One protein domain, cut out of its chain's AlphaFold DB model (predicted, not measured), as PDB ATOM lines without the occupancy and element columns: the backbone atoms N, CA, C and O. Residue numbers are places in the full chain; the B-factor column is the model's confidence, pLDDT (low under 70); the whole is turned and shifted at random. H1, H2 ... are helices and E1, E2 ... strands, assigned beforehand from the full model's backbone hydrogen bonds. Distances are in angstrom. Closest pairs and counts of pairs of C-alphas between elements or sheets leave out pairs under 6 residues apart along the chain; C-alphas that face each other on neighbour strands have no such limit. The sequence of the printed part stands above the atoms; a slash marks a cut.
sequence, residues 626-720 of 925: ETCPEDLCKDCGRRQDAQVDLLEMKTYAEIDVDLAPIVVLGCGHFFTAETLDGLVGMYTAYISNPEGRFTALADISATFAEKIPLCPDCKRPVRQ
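This is residues 626 to 720 of the 925 residues of the protein "UvrD/REP type DNA helicase" of Metarhizium robertsii (UniProt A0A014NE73). There is little regular structure: two small strand hairpins, E1 with E2 and E3 with E4, lie apart, with one short helix, H1, between them. Long unnamed stretches are residues 626 to 661 and 698 to 720. The printed part has 95 residues, 21 in named elements, in the order E1 E2 H1 E3 E4; the class is mixed. It is only just compact, close to loose, with a radius of gyration of the C-alphas of 14.8 A, and elongated, 47 by 30 by 26 A.

E1, residues 662 to 664, and E2, residues 670 to 672, form an antiparallel hairpin at 153 degrees; N 663 and O 671, 2.8 A apart, are within hydrogen-bond range. The closest C-alphas of E1 and H1, residues 673 to 680, are those of Ile 662 and Ala 673, 5.4 A apart. In H1 every O i to N i+4 pair is within range. E3, residues 686 to 688, and E4, residues 694 to 697, form an antiparallel hairpin at 144 degrees; N 687 and O 696 are 2.8 A apart.

E1 begins at C-alpha 662 (-22.292, -46.517, 23.828). H1 spans 10.2 A. E4, 8.2 A long, ends at C-alpha 697 (-24.709, -33.077, 42.644).

The farthest C-alphas, Cys 636 and Ala 702, are 47.6 A apart. The printed part has no cut. The pLDDT is under 70 in 37 residues, among them 626 to 640.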
ATOM      1  N   GLU A 626     -13.057 -46.539  29.928       61.84
ATOM      2  CA  GLU A 626     -13.081 -48.005  29.963       61.84
ATOM      3  C   GLU A 626     -12.349 -48.561  28.729       61.84
ATOM      4  O   GLU A 626     -12.378 -47.954  27.661       61.84
ATOM      5  N   THR A 627     -11.663 -49.699  28.874       54.72
ATOM      6  CA  THR A 627     -11.012 -50.383  27.746       54.72
ATOM      7  C   THR A 627     -12.085 -50.936  26.812       54.72
ATOM      8  O   THR A 627     -12.886 -51.773  27.240       54.72
ATOM      9  N   CYS A 628     -12.105 -50.470  25.562       53.62
ATOM     10  CA  CYS A 628     -13.051 -50.935  24.552       53.62
ATOM     11  C   CYS A 628     -12.870 -52.449  24.318       53.62
ATOM     12  O   CYS A 628     -11.748 -52.877  24.043       53.62
ATOM     13  N   PRO A 629     -13.925 -53.277  24.436       59.94
ATOM     14  CA  PRO A 629     -13.848 -54.685  24.063       59.94
ATOM     15  C   PRO A 629     -13.673 -54.812  22.544       59.94
ATOM     16  O   PRO A 629     -14.503 -54.301  21.793       59.94
ATOM     17  N   GLU A 630     -12.635 -55.521  22.093       57.84
ATOM     18  CA  GLU A 630     -12.295 -55.688  20.665       57.84
ATOM     19  C   GLU A 630     -13.472 -56.241  19.822       57.84
ATOM     20  O   GLU A 630     -13.617 -55.906  18.648       57.84
ATOM     21  N   ASP A 631     -14.393 -56.988  20.444       60.28
ATOM     22  CA  ASP A 631     -15.561 -57.616  19.806       60.28
ATOM     23  C   ASP A 631     -16.709 -56.654  19.405       60.28
ATOM     24  O   ASP A 631     -17.681 -57.087  18.775       60.28
ATOM     25  N   LEU A 632     -16.654 -55.372  19.798       63.31
ATOM     26  CA  LEU A 632     -17.738 -54.381  19.610       63.31
ATOM     27  C   LEU A 632     -17.433 -53.304  18.554       63.31
ATOM     28  O   LEU A 632     -18.250 -52.412  18.319       63.31
ATOM     29  N   CYS A 633     -16.279 -53.399  17.903       62.38
ATOM     30  CA  CYS A 633     -15.885 -52.600  16.745       62.38
ATOM     31  C   CYS A 633     -16.958 -52.627  15.640       62.38
ATOM     32  O   CYS A 633     -17.448 -53.696  15.282       62.38
ATOM     33  N   LYS A 634     -17.331 -51.472  15.075       62.56
ATOM     34  CA  LYS A 634     -18.351 -51.406  14.010       62.56
ATOM     35  C   LYS A 634     -17.914 -52.108  12.721       62.56
ATOM     36  O   LYS A 634     -18.733 -52.787  12.105       62.56
ATOM     37  N   ASP A 635     -16.633 -52.000  12.380       57.69
ATOM     38  CA  ASP A 635     -16.067 -52.546  11.140       57.69
ATOM     39  C   ASP A 635     -15.746 -54.045  11.237       57.69
ATOM     40  O   ASP A 635     -15.653 -54.736  10.225       57.69
ATOM     41  N   CYS A 636     -15.579 -54.563  12.458       56.03
ATOM     42  CA  CYS A 636     -15.039 -55.898  12.712       56.03
ATOM     43  C   CYS A 636     -15.858 -56.766  13.694       56.03
ATOM     44  O   CYS A 636     -15.578 -57.955  13.862       56.03
ATOM     45  N   GLY A 637     -16.907 -56.213  14.312       60.53
ATOM     46  CA  GLY A 637     -17.730 -56.859  15.337       60.53
ATOM     47  C   GLY A 637     -18.944 -57.624  14.795       60.53
ATOM     48  O   GLY A 637     -19.627 -57.205  13.866       60.53
ATOM     49  N   ARG A 638     -19.275 -58.754  15.435       58.91
ATOM     50  CA  ARG A 638     -20.353 -59.685  15.024       58.91
ATOM     51  C   ARG A 638     -21.755 -59.348  15.575       58.91
ATOM     52  O   ARG A 638     -22.623 -60.215  15.577       58.91
ATOM     53  N   ARG A 639     -21.983 -58.143  16.114       63.72
ATOM     54  CA  ARG A 639     -23.216 -57.774  16.857       63.72
ATOM     55  C   ARG A 639     -23.936 -56.531  16.308       63.72
ATOM     56  O   ARG A 639     -24.436 -55.722  17.084       63.72
ATOM     57  N   GLN A 640     -23.999 -56.378  14.986       67.44
ATOM     58  CA  GLN A 640     -24.672 -55.242  14.335       67.44
ATOM     59  C   GLN A 640     -26.209 -55.273  14.479       67.44
ATOM     60  O   GLN A 640     -26.825 -54.216  14.598       67.44
ATOM     61  N   ASP A 641     -26.805 -56.464  14.601       71.31
ATOM     62  CA  ASP A 641     -28.259 -56.650  14.777       71.31
ATOM     63  C   ASP A 641     -28.757 -56.370  16.209       71.31
ATOM     64  O   ASP A 641     -29.948 -56.482  16.502       71.31
ATOM     65  N   ALA A 642     -27.855 -56.057  17.146       72.50
ATOM     66  CA  ALA A 642     -28.234 -55.804  18.531       72.50
ATOM     67  C   ALA A 642     -29.006 -54.481  18.643       72.50
ATOM     68  O   ALA A 642     -28.535 -53.436  18.191       72.50
ATOM     69  N   GLN A 643     -30.179 -54.515  19.276       78.50
ATOM     70  CA  GLN A 643     -30.943 -53.308  19.578       78.50
ATOM     71  C   GLN A 643     -30.308 -52.585  20.768       78.50
ATOM     72  O   GLN A 643     -30.338 -53.077  21.893       78.50
ATOM     73  N   VAL A 644     -29.703 -51.429  20.505       76.06
ATOM     74  CA  VAL A 644     -28.863 -50.699  21.471       76.06
ATOM     75  C   VAL A 644     -29.486 -49.379  21.919       76.06
ATOM     76  O   VAL A 644     -29.160 -48.908  23.010       76.06
ATOM     77  N   ASP A 645     -30.396 -48.807  21.124       80.19
ATOM     78  CA  ASP A 645     -31.214 -47.661  21.515       80.19
ATOM     79  C   ASP A 645     -32.655 -48.106  21.744       80.19
ATOM     80  O   ASP A 645     -33.347 -48.558  20.829       80.19
ATOM     81  N   LEU A 646     -33.102 -47.998  22.993       78.25
ATOM     82  CA  LEU A 646     -34.437 -48.433  23.402       78.25
ATOM     83  C   LEU A 646     -35.448 -47.278  23.404       78.25
ATOM     84  O   LEU A 646     -36.622 -47.515  23.682       78.25
ATOM     85  N   LEU A 647     -35.009 -46.044  23.137       71.81
ATOM     86  CA  LEU A 647     -35.870 -44.867  23.031       71.81
ATOM     87  C   LEU A 647     -36.399 -44.726  21.603       71.81
ATOM     88  O   LEU A 647     -37.602 -44.569  21.405       71.81
ATOM     89  N   GLU A 648     -35.513 -44.851  20.615       75.31
ATOM     90  CA  GLU A 648     -35.849 -44.764  19.187       75.31
ATOM     91  C   GLU A 648     -35.986 -46.138  18.513       75.31
ATOM     92  O   GLU A 648     -36.325 -46.219  17.334       75.31
ATOM     93  N   MET A 649     -35.754 -47.222  19.264       74.88
ATOM     94  CA  MET A 649     -35.820 -48.618  18.807       74.88
ATOM     95  C   MET A 649     -34.802 -48.976  17.706       74.88
ATOM     96  O   MET A 649     -35.031 -49.933  16.966       74.88
ATOM     97  N   LYS A 650     -33.667 -48.266  17.634       80.31
ATOM     98  CA  LYS A 650     -32.620 -48.443  16.610       80.31
ATOM     99  C   LYS A 650     -31.635 -49.572  16.926       80.31
ATOM    100  O   LYS A 650     -31.279 -49.834  18.083       80.31
ATOM    101  N   THR A 651     -31.165 -50.226  15.869       82.88
ATOM    102  CA  THR A 651     -30.125 -51.267  15.930       82.88
ATOM    103  C   THR A 651     -28.722 -50.663  15.914       82.88
ATOM    104  O   THR A 651     -28.531 -49.511  15.535       82.88
ATOM    105  N   TYR A 652     -27.707 -51.429  16.320       78.88
ATOM    106  CA  TYR A 652     -26.327 -50.934  16.402       78.88
ATOM    107  C   TYR A 652     -25.757 -50.507  15.041       78.88
ATOM    108  O   TYR A 652     -24.925 -49.602  14.975       78.88
ATOM    109  N   ALA A 653     -26.248 -51.102  13.951       74.12
ATOM    110  CA  ALA A 653     -25.919 -50.695  12.588       74.12
ATOM    111  C   ALA A 653     -26.373 -49.258  12.260       74.12
ATOM    112  O   ALA A 653     -25.676 -48.535  11.548       74.12
ATOM    113  N   GLU A 654     -27.511 -48.827  12.806       73.31
ATOM    114  CA  GLU A 654     -28.190 -47.571  12.455       73.31
ATOM    115  C   GLU A 654     -27.720 -46.364  13.281       73.31
ATOM    116  O   GLU A 654     -28.138 -45.235  13.022       73.31
ATOM    117  N   ILE A 655     -26.869 -46.580  14.288       74.19
ATOM    118  CA  ILE A 655     -26.464 -45.542  15.245       74.19
ATOM    119  C   ILE A 655     -25.073 -45.040  14.940       74.19
ATOM    120  O   ILE A 655     -24.133 -45.826  14.916       74.19
ATOM    121  N   ASP A 656     -24.913 -43.733  14.792       72.31
ATOM    122  CA  ASP A 656     -23.594 -43.119  14.762       72.31
ATOM    123  C   ASP A 656     -22.997 -43.057  16.180       72.31
ATOM    124  O   ASP A 656     -23.549 -42.428  17.082       72.31
ATOM    125  N   VAL A 657     -21.876 -43.751  16.370       68.00
ATOM    126  CA  VAL A 657     -21.229 -43.962  17.671       68.00
ATOM    127  C   VAL A 657     -20.514 -42.689  18.152       68.00
ATOM    128  O   VAL A 657     -20.349 -42.509  19.361       68.00
ATOM    129  N   ASP A 658     -20.167 -41.780  17.235       65.75
ATOM    130  CA  ASP A 658     -19.561 -40.484  17.558       65.75
ATOM    131  C   ASP A 658     -20.600 -39.466  18.053       65.75
ATOM    132  O   ASP A 658     -20.297 -38.604  18.882       65.75
ATOM    133  N   LEU A 659     -21.848 -39.591  17.588       68.06
ATOM    134  CA  LEU A 659     -22.965 -38.734  17.997       68.06
ATOM    135  C   LEU A 659     -23.724 -39.298  19.207       68.06
ATOM    136  O   LEU A 659     -24.135 -38.535  20.080       68.06
ATOM    137  N   ALA A 660     -23.882 -40.622  19.290       70.25
ATOM    138  CA  ALA A 660     -24.591 -41.319  20.360       70.25
ATOM    139  C   ALA A 660     -23.689 -42.410  20.973       70.25
ATOM    140  O   ALA A 660     -23.745 -43.582  20.585       70.25
ATOM    141  N   PRO A 661     -22.840 -42.049  21.950       74.62
ATOM    142  CA  PRO A 661     -21.829 -42.958  22.462       74.62
ATOM    143  C   PRO A 661     -22.444 -44.111  23.264       74.62
ATOM    144  O   PRO A 661     -23.434 -43.947  23.985       74.62
ATOM    145  N   ILE A 662     -21.824 -45.289  23.174       76.31
ATOM    146  CA  ILE A 662     -22.292 -46.517  23.828       76.31
ATOM    147  C   ILE A 662     -21.643 -46.738  25.202       76.31
ATOM    148  O   ILE A 662     -20.515 -46.320  25.463       76.31
ATOM    149  N   VAL A 663     -22.357 -47.428  26.091       77.44
ATOM    150  CA  VAL A 663     -21.862 -47.854  27.408       77.44
ATOM    151  C   VAL A 663     -22.021 -49.363  27.552       77.44
ATOM    152  O   VAL A 663     -23.116 -49.903  27.376       77.44
ATOM    153  N   VAL A 664     -20.933 -50.048  27.910       77.94
ATOM    154  CA  VAL A 664     -20.899 -51.506  28.077       77.94
ATOM    155  C   VAL A 664     -21.095 -51.867  29.547       77.94
ATOM    156  O   VAL A 664     -20.312 -51.501  30.418       77.94
ATOM    157  N   LEU A 665     -22.144 -52.625  29.854       78.88
ATOM    158  CA  LEU A 665     -22.391 -53.119  31.205       78.88
ATOM    159  C   LEU A 665     -21.511 -54.341  31.503       78.88
ATOM    160  O   LEU A 665     -21.255 -55.171  30.636       78.88
ATOM    161  N   GLY A 666     -21.176 -54.571  32.778       70.75
ATOM    162  CA  GLY A 666     -20.383 -55.738  33.215       70.75
ATOM    163  C   GLY A 666     -21.012 -57.124  32.994       70.75
ATOM    164  O   GLY A 666     -20.448 -58.130  33.418       70.75
ATOM    165  N   CYS A 667     -22.195 -57.192  32.381       76.56
ATOM    166  CA  CYS A 667     -22.816 -58.418  31.887       76.56
ATOM    167  C   CYS A 667     -22.566 -58.676  30.389       76.56
ATOM    168  O   CYS A 667     -23.060 -59.684  29.891       76.56
ATOM    169  N   GLY A 668     -21.840 -57.792  29.694       74.12
ATOM    170  CA  GLY A 668     -21.516 -57.895  28.268       74.12
ATOM    171  C   GLY A 668     -22.597 -57.376  27.308       74.12
ATOM    172  O   GLY A 668     -22.485 -57.614  26.108       74.12
ATOM    173  N   HIS A 669     -23.640 -56.709  27.821       80.00
ATOM    174  CA  HIS A 669     -24.637 -55.983  27.016       80.00
ATOM    175  C   HIS A 669     -24.262 -54.501  26.958       80.00
ATOM    176  O   HIS A 669     -23.713 -53.978  27.932       80.00
ATOM    177  N   PHE A 670     -24.574 -53.837  25.852       80.88
ATOM    178  CA  PHE A 670     -24.194 -52.456  25.578       80.88
ATOM    179  C   PHE A 670     -25.388 -51.687  25.012       80.88
ATOM    180  O   PHE A 670     -26.222 -52.275  24.332       80.88
ATOM    181  N   PHE A 671     -25.487 -50.402  25.337       84.38
ATOM    182  CA  PHE A 671     -26.611 -49.538  24.955       84.38
ATOM    183  C   PHE A 671     -26.122 -48.106  24.730       84.38
ATOM    184  O   PHE A 671     -25.028 -47.762  25.190       84.38
ATOM    185  N   THR A 672     -26.936 -47.256  24.098       82.62
ATOM    186  CA  THR A 672     -26.646 -45.816  24.017       82.62
ATOM    187  C   THR A 672     -26.651 -45.173  25.405       82.62
ATOM    188  O   THR A 672     -27.422 -45.552  26.298       82.62
ATOM    189  N   ALA A 673     -25.763 -44.198  25.613       78.62
ATOM    190  CA  ALA A 673     -25.635 -43.498  26.886       78.62
ATOM    191  C   ALA A 673     -26.936 -42.798  27.293       78.62
ATOM    192  O   ALA A 673     -27.281 -42.821  28.469       78.62
ATOM    193  N   GLU A 674     -27.685 -42.241  26.341       78.88
ATOM    194  CA  GLU A 674     -28.971 -41.582  26.602       78.88
ATOM    195  C   GLU A 674     -30.030 -42.572  27.100       78.88
ATOM    196  O   GLU A 674     -30.686 -42.328  28.118       78.88
ATOM    197  N   THR A 675     -30.125 -43.741  26.456       80.19
ATOM    198  CA  THR A 675     -31.015 -44.826  26.884       80.19
ATOM    199  C   THR A 675     -30.690 -45.279  28.312       80.19
ATOM    200  O   THR A 675     -31.581 -45.379  29.162       80.19
ATOM    201  N   LEU A 676     -29.414 -45.547  28.615       79.31
ATOM    202  CA  LEU A 676     -29.017 -46.003  29.951       79.31
ATOM    203  C   LEU A 676     -29.100 -44.905  31.011       79.31
ATOM    204  O   LEU A 676     -29.505 -45.198  32.132       79.31
ATOM    205  N   ASP A 677     -28.766 -43.657  30.695       82.12
ATOM    206  CA  ASP A 677     -28.871 -42.539  31.636       82.12
ATOM    207  C   ASP A 677     -30.327 -42.276  32.033       82.12
ATOM    208  O   ASP A 677     -30.603 -42.012  33.211       82.12
ATOM    209  N   GLY A 678     -31.254 -42.423  31.081       75.56
ATOM    210  CA  GLY A 678     -32.694 -42.403  31.325       75.56
ATOM    211  C   GLY A 678     -33.149 -43.550  32.232       75.56
ATOM    212  O   GLY A 678     -33.814 -43.320  33.240       75.56
ATOM    213  N   LEU A 679     -32.736 -44.787  31.931       74.88
ATOM    214  CA  LEU A 679     -33.154 -45.988  32.670       74.88
ATOM    215  C   LEU A 679     -32.516 -46.126  34.062       74.88
ATOM    216  O   LEU A 679     -33.144 -46.650  34.983       74.88
ATOM    217  N   VAL A 680     -31.268 -45.682  34.227       76.19
ATOM    218  CA  VAL A 680     -30.552 -45.658  35.515       76.19
ATOM    219  C   VAL A 680     -30.967 -44.441  36.352       76.19
ATOM    220  O   VAL A 680     -30.802 -44.451  37.574       76.19
ATOM    221  N   GLY A 681     -31.543 -43.414  35.719       75.31
ATOM    222  CA  GLY A 681     -32.062 -42.223  36.380       75.31
ATOM    223  C   GLY A 681     -30.964 -41.245  36.790       75.31
ATOM    224  O   GLY A 681     -30.956 -40.778  37.931       75.31
ATOM    225  N   MET A 682     -30.021 -40.920  35.897       76.38
ATOM    226  CA  MET A 682     -28.916 -39.994  36.212       76.38
ATOM    227  C   MET A 682     -29.393 -38.615  36.689       76.38
ATOM    228  O   MET A 682     -28.819 -38.062  37.626       76.38
ATOM    229  N   TYR A 683     -30.494 -38.113  36.132       72.38
ATOM    230  CA  TYR A 683     -31.136 -36.851  36.516       72.38
ATOM    231  C   TYR A 683     -31.679 -36.839  37.960       72.38
ATOM    232  O   TYR A 683     -32.003 -35.784  38.496       72.38
ATOM    233  N   THR A 684     -31.772 -37.997  38.626       68.81
ATOM    234  CA  THR A 684     -32.129 -38.071  40.056       68.81
ATOM    235  C   THR A 684     -30.933 -37.837  40.977       68.81
ATOM    236  O   THR A 684     -31.112 -37.509  42.150       68.81
ATOM    237  N   ALA A 685     -29.712 -38.036  40.466       66.38
ATOM    238  CA  ALA A 685     -28.471 -37.926  41.225       66.38
ATOM    239  C   ALA A 685     -27.636 -36.690  40.877       66.38
ATOM    240  O   ALA A 685     -26.814 -36.259  41.691       66.38
ATOM    241  N   TYR A 686     -27.869 -36.118  39.699       77.50
ATOM    242  CA  TYR A 686     -27.150 -34.974  39.163       77.50
ATOM    243  C   TYR A 686     -28.136 -33.931  38.637       77.50
ATOM    244  O   TYR A 686     -29.165 -34.273  38.062       77.50
ATOM    245  N   ILE A 687     -27.806 -32.658  38.828       75.19
ATOM    246  CA  ILE A 687     -28.558 -31.516  38.307       75.19
ATOM    247  C   ILE A 687     -28.057 -31.247  36.885       75.19
ATOM    248  O   ILE A 687     -26.849 -31.108  36.683       75.19
ATOM    249  N   SER A 688     -28.967 -31.201  35.912       73.56
ATOM    250  CA  SER A 688     -28.658 -30.910  34.509       73.56
ATOM    251  C   SER A 688     -29.027 -29.476  34.127       73.56
ATOM    252  O   SER A 688     -30.045 -28.942  34.570       73.56
ATOM    253  N   ASN A 689     -28.215 -28.869  33.266       72.12
ATOM    254  CA  ASN A 689     -28.535 -27.611  32.592       72.12
ATOM    255  C   ASN A 689     -29.577 -27.832  31.471       72.12
ATOM    256  O   ASN A 689     -29.787 -28.976  31.060       72.12
ATOM    257  N   PRO A 690     -30.187 -26.762  30.918       62.00
ATOM    258  CA  PRO A 690     -31.106 -26.852  29.772       62.00
ATOM    259  C   PRO A 690     -30.506 -27.534  28.529       62.00
ATOM    260  O   PRO A 690     -31.233 -28.087  27.718       62.00
ATOM    261  N   GLU A 691     -29.176 -27.532  28.411       65.75
ATOM    262  CA  GLU A 691     -28.394 -28.180  27.346       65.75
ATOM    263  C   GLU A 691     -28.091 -29.670  27.625       65.75
ATOM    264  O   GLU A 691     -27.311 -30.289  26.909       65.75
ATOM    265  N   GLY A 692     -28.627 -30.249  28.706       60.25
ATOM    266  CA  GLY A 692     -28.471 -31.672  29.039       60.25
ATOM    267  C   GLY A 692     -27.163 -32.059  29.748       60.25
ATOM    268  O   GLY A 692     -26.988 -33.219  30.115       60.25
ATOM    269  N   ARG A 693     -26.246 -31.116  30.011       65.81
ATOM    270  CA  ARG A 693     -24.989 -31.379  30.747       65.81
ATOM    271  C   ARG A 693     -25.181 -31.334  32.267       65.81
ATOM    272  O   ARG A 693     -25.829 -30.426  32.783       65.81
ATOM    273  N   PHE A 694     -24.574 -32.280  32.989       74.25
ATOM    274  CA  PHE A 694     -24.623 -32.361  34.457       74.25
ATOM    275  C   PHE A 694     -23.641 -31.377  35.112       74.25
ATOM    276  O   PHE A 694     -22.436 -31.484  34.900       74.25
ATOM    277  N   THR A 695     -24.139 -30.439  35.922       69.00
ATOM    278  CA  THR A 695     -23.333 -29.354  36.521       69.00
ATOM    279  C   THR A 695     -23.112 -29.484  38.021       69.00
ATOM    280  O   THR A 695     -22.081 -29.043  38.525       69.00
ATOM    281  N   ALA A 696     -24.039 -30.107  38.748       69.38
ATOM    282  CA  ALA A 696     -23.944 -30.243  40.197       69.38
ATOM    283  C   ALA A 696     -24.521 -31.571  40.702       69.38
ATOM    284  O   ALA A 696     -25.263 -32.271  40.013       69.38
ATOM    285  N   LEU A 697     -24.167 -31.920  41.937       70.94
ATOM    286  CA  LEU A 697     -24.709 -33.077  42.644       70.94
ATOM    287  C   LEU A 697     -26.055 -32.703  43.265       70.94
ATOM    288  O   LEU A 697     -26.148 -31.695  43.962       70.94
ATOM    289  N   ALA A 698     -27.084 -33.523  43.049       67.69
ATOM    290  CA  ALA A 698     -28.351 -33.342  43.747       67.69
ATOM    291  C   ALA A 698     -28.196 -33.754  45.226       67.69
ATOM    292  O   ALA A 698     -27.533 -34.754  45.521       67.69
ATOM    293  N   ASP A 699     -28.806 -33.010  46.156       61.09
ATOM    294  CA  ASP A 699     -28.959 -33.451  47.547       61.09
ATOM    295  C   ASP A 699     -30.179 -34.370  47.652       61.09
ATOM    296  O   ASP A 699     -31.307 -34.006  47.323       61.09
ATOM    297  N   ILE A 700     -29.928 -35.606  48.062       61.47
ATOM    298  CA  ILE A 700     -30.872 -36.723  47.949       61.47
ATOM    299  C   ILE A 700     -30.941 -37.536  49.242       61.47
ATOM    300  O   ILE A 700     -31.528 -38.621  49.284       61.47
ATOM    301  N   SER A 701     -30.385 -36.978  50.316       55.31
ATOM    302  CA  SER A 701     -30.298 -37.563  51.657       55.31
ATOM    303  C   SER A 701     -31.681 -37.889  52.256       55.31
ATOM    304  O   SER A 701     -31.812 -38.726  53.150       55.31
ATOM    305  N   ALA A 702     -32.743 -37.270  51.721       53.44
ATOM    306  CA  ALA A 702     -34.121 -37.408  52.180       53.44
ATOM    307  C   ALA A 702     -34.913 -38.590  51.569       53.44
ATOM    308  O   ALA A 702     -35.978 -38.932  52.090       53.44
ATOM    309  N   THR A 703     -34.416 -39.295  50.550       58.59
ATOM    310  CA  THR A 703     -35.229 -40.298  49.825       58.59
ATOM    311  C   THR A 703     -34.466 -41.609  49.671       58.59
ATOM    312  O   THR A 703     -33.294 -41.597  49.305       58.59
ATOM    313  N   PHE A 704     -35.109 -42.747  49.957       59.34
ATOM    314  CA  PHE A 704     -34.514 -44.051  49.656       59.34
ATOM    315  C   PHE A 704     -34.413 -44.235  48.142       59.34
ATOM    316  O   PHE A 704     -35.376 -43.959  47.432       59.34
ATOM    317  N   ALA A 705     -33.298 -44.774  47.657       61.00
ATOM    318  CA  ALA A 705     -33.205 -45.245  46.284       61.00
ATOM    319  C   ALA A 705     -34.292 -46.300  46.011       61.00
ATOM    320  O   ALA A 705     -34.551 -47.198  46.833       61.00
ATOM    321  N   GLU A 706     -34.937 -46.181  44.851       59.62
ATOM    322  CA  GLU A 706     -36.081 -47.015  44.483       59.62
ATOM    323  C   GLU A 706     -35.667 -48.460  44.170       59.62
ATOM    324  O   GLU A 706     -36.422 -49.365  44.525       59.62
ATOM    325  N   LYS A 707     -34.466 -48.691  43.601       66.06
ATOM    326  CA  LYS A 707     -33.806 -50.003  43.386       66.06
ATOM    327  C   LYS A 707     -32.363 -49.844  42.864       66.06
ATOM    328  O   LYS A 707     -31.989 -48.777  42.392       66.06
ATOM    329  N   ILE A 708     -31.573 -50.924  42.913       77.06
ATOM    330  CA  ILE A 708     -30.310 -51.032  42.155       77.06
ATOM    331  C   ILE A 708     -30.666 -51.147  40.660       77.06
ATOM    332  O   ILE A 708     -31.497 -52.000  40.330       77.06
ATOM    333  N   PRO A 709     -30.070 -50.335  39.766       77.44
ATOM    334  CA  PRO A 709     -30.357 -50.392  38.336       77.44
ATOM    335  C   PRO A 709     -30.027 -51.773  37.753       77.44
ATOM    336  O   PRO A 709     -29.023 -52.401  38.103       77.44
ATOM    337  N   LEU A 710     -30.899 -52.254  36.867       83.44
ATOM    338  CA  LEU A 710     -30.807 -53.567  36.228       83.44
ATOM    339  C   LEU A 710     -30.513 -53.385  34.737       83.44
ATOM    340  O   LEU A 710     -31.042 -52.469  34.114       83.44
ATOM    341  N   CYS A 711     -29.731 -54.293  34.156       80.06
ATOM    342  CA  CYS A 711     -29.525 -54.340  32.709       80.06
ATOM    343  C   CYS A 711     -30.873 -54.520  31.971       80.06
ATOM    344  O   CYS A 711     -31.639 -55.406  32.364       80.06
ATOM    345  N   PRO A 712     -31.172 -53.745  30.914       78.62
ATOM    346  CA  PRO A 712     -32.406 -53.868  30.134       78.62
ATOM    347  C   PRO A 712     -32.653 -55.272  29.568       78.62
ATOM    348  O   PRO A 712     -33.770 -55.769  29.714       78.62
ATOM    349  N   ASP A 713     -31.618 -55.946  29.066       77.69
ATOM    350  CA  ASP A 713     -31.763 -57.252  28.409       77.69
ATOM    351  C   ASP A 713     -31.751 -58.407  29.410       77.69
ATOM    352  O   ASP A 713     -32.740 -59.111  29.601       77.69
ATOM    353  N   CYS A 714     -30.636 -58.587  30.123       78.62
ATOM    354  CA  CYS A 714     -30.458 -59.751  30.997       78.62
ATOM    355  C   CYS A 714     -30.990 -59.565  32.422       78.62
ATOM    356  O   CYS A 714     -30.887 -60.488  33.233       78.62
ATOM    357  N   LYS A 715     -31.480 -58.366  32.769       79.25
ATOM    358  CA  LYS A 715     -31.972 -58.002  34.112       79.25
ATOM    359  C   LYS A 715     -30.975 -58.259  35.254       79.25
ATOM    360  O   LYS A 715     -31.358 -58.223  36.421       79.25
ATOM    361  N   ARG A 716     -29.687 -58.475  34.957       77.81
ATOM    362  CA  ARG A 716     -28.631 -58.567  35.977       77.81
ATOM    363  C   ARG A 716     -28.388 -57.179  36.592       77.81
ATOM    364  O   ARG A 716     -28.384 -56.204  35.837       77.81
ATOM    365  N   PRO A 717     -28.161 -57.069  37.916       78.25
ATOM    366  CA  PRO A 717     -27.784 -55.805  38.540       78.25
ATOM    367  C   PRO A 717     -26.522 -55.246  37.896       78.25
ATOM    368  O   PRO A 717     -25.559 -55.988  37.678       78.25
ATOM    369  N   VAL A 718     -26.528 -53.945  37.603       78.31
ATOM    370  CA  VAL A 718     -25.321 -53.267  37.131       78.31
ATOM    371  C   VAL A 718     -24.277 -53.362  38.243       78.31
ATOM    372  O   VAL A 718     -24.514 -52.954  39.382       78.31
ATOM    373  N   ARG A 719     -23.147 -54.005  37.935       71.81
ATOM    374  CA  ARG A 719     -22.108 -54.307  38.922       71.81
ATOM    375  C   ARG A 719     -21.398 -53.027  39.349       71.81
ATOM    376  O   ARG A 719     -21.055 -52.198  38.510       71.81
ATOM    377  N   GLN A 720     -21.122 -52.920  40.648       68.88
ATOM    378  CA  GLN A 720     -20.247 -51.878  41.177       68.88
ATOM    379  C   GLN A 720     -18.866 -51.974  40.518       68.88
ATOM    380  O   GLN A 720     -18.365 -53.071  40.274       68.88
TER     381      GLN A 720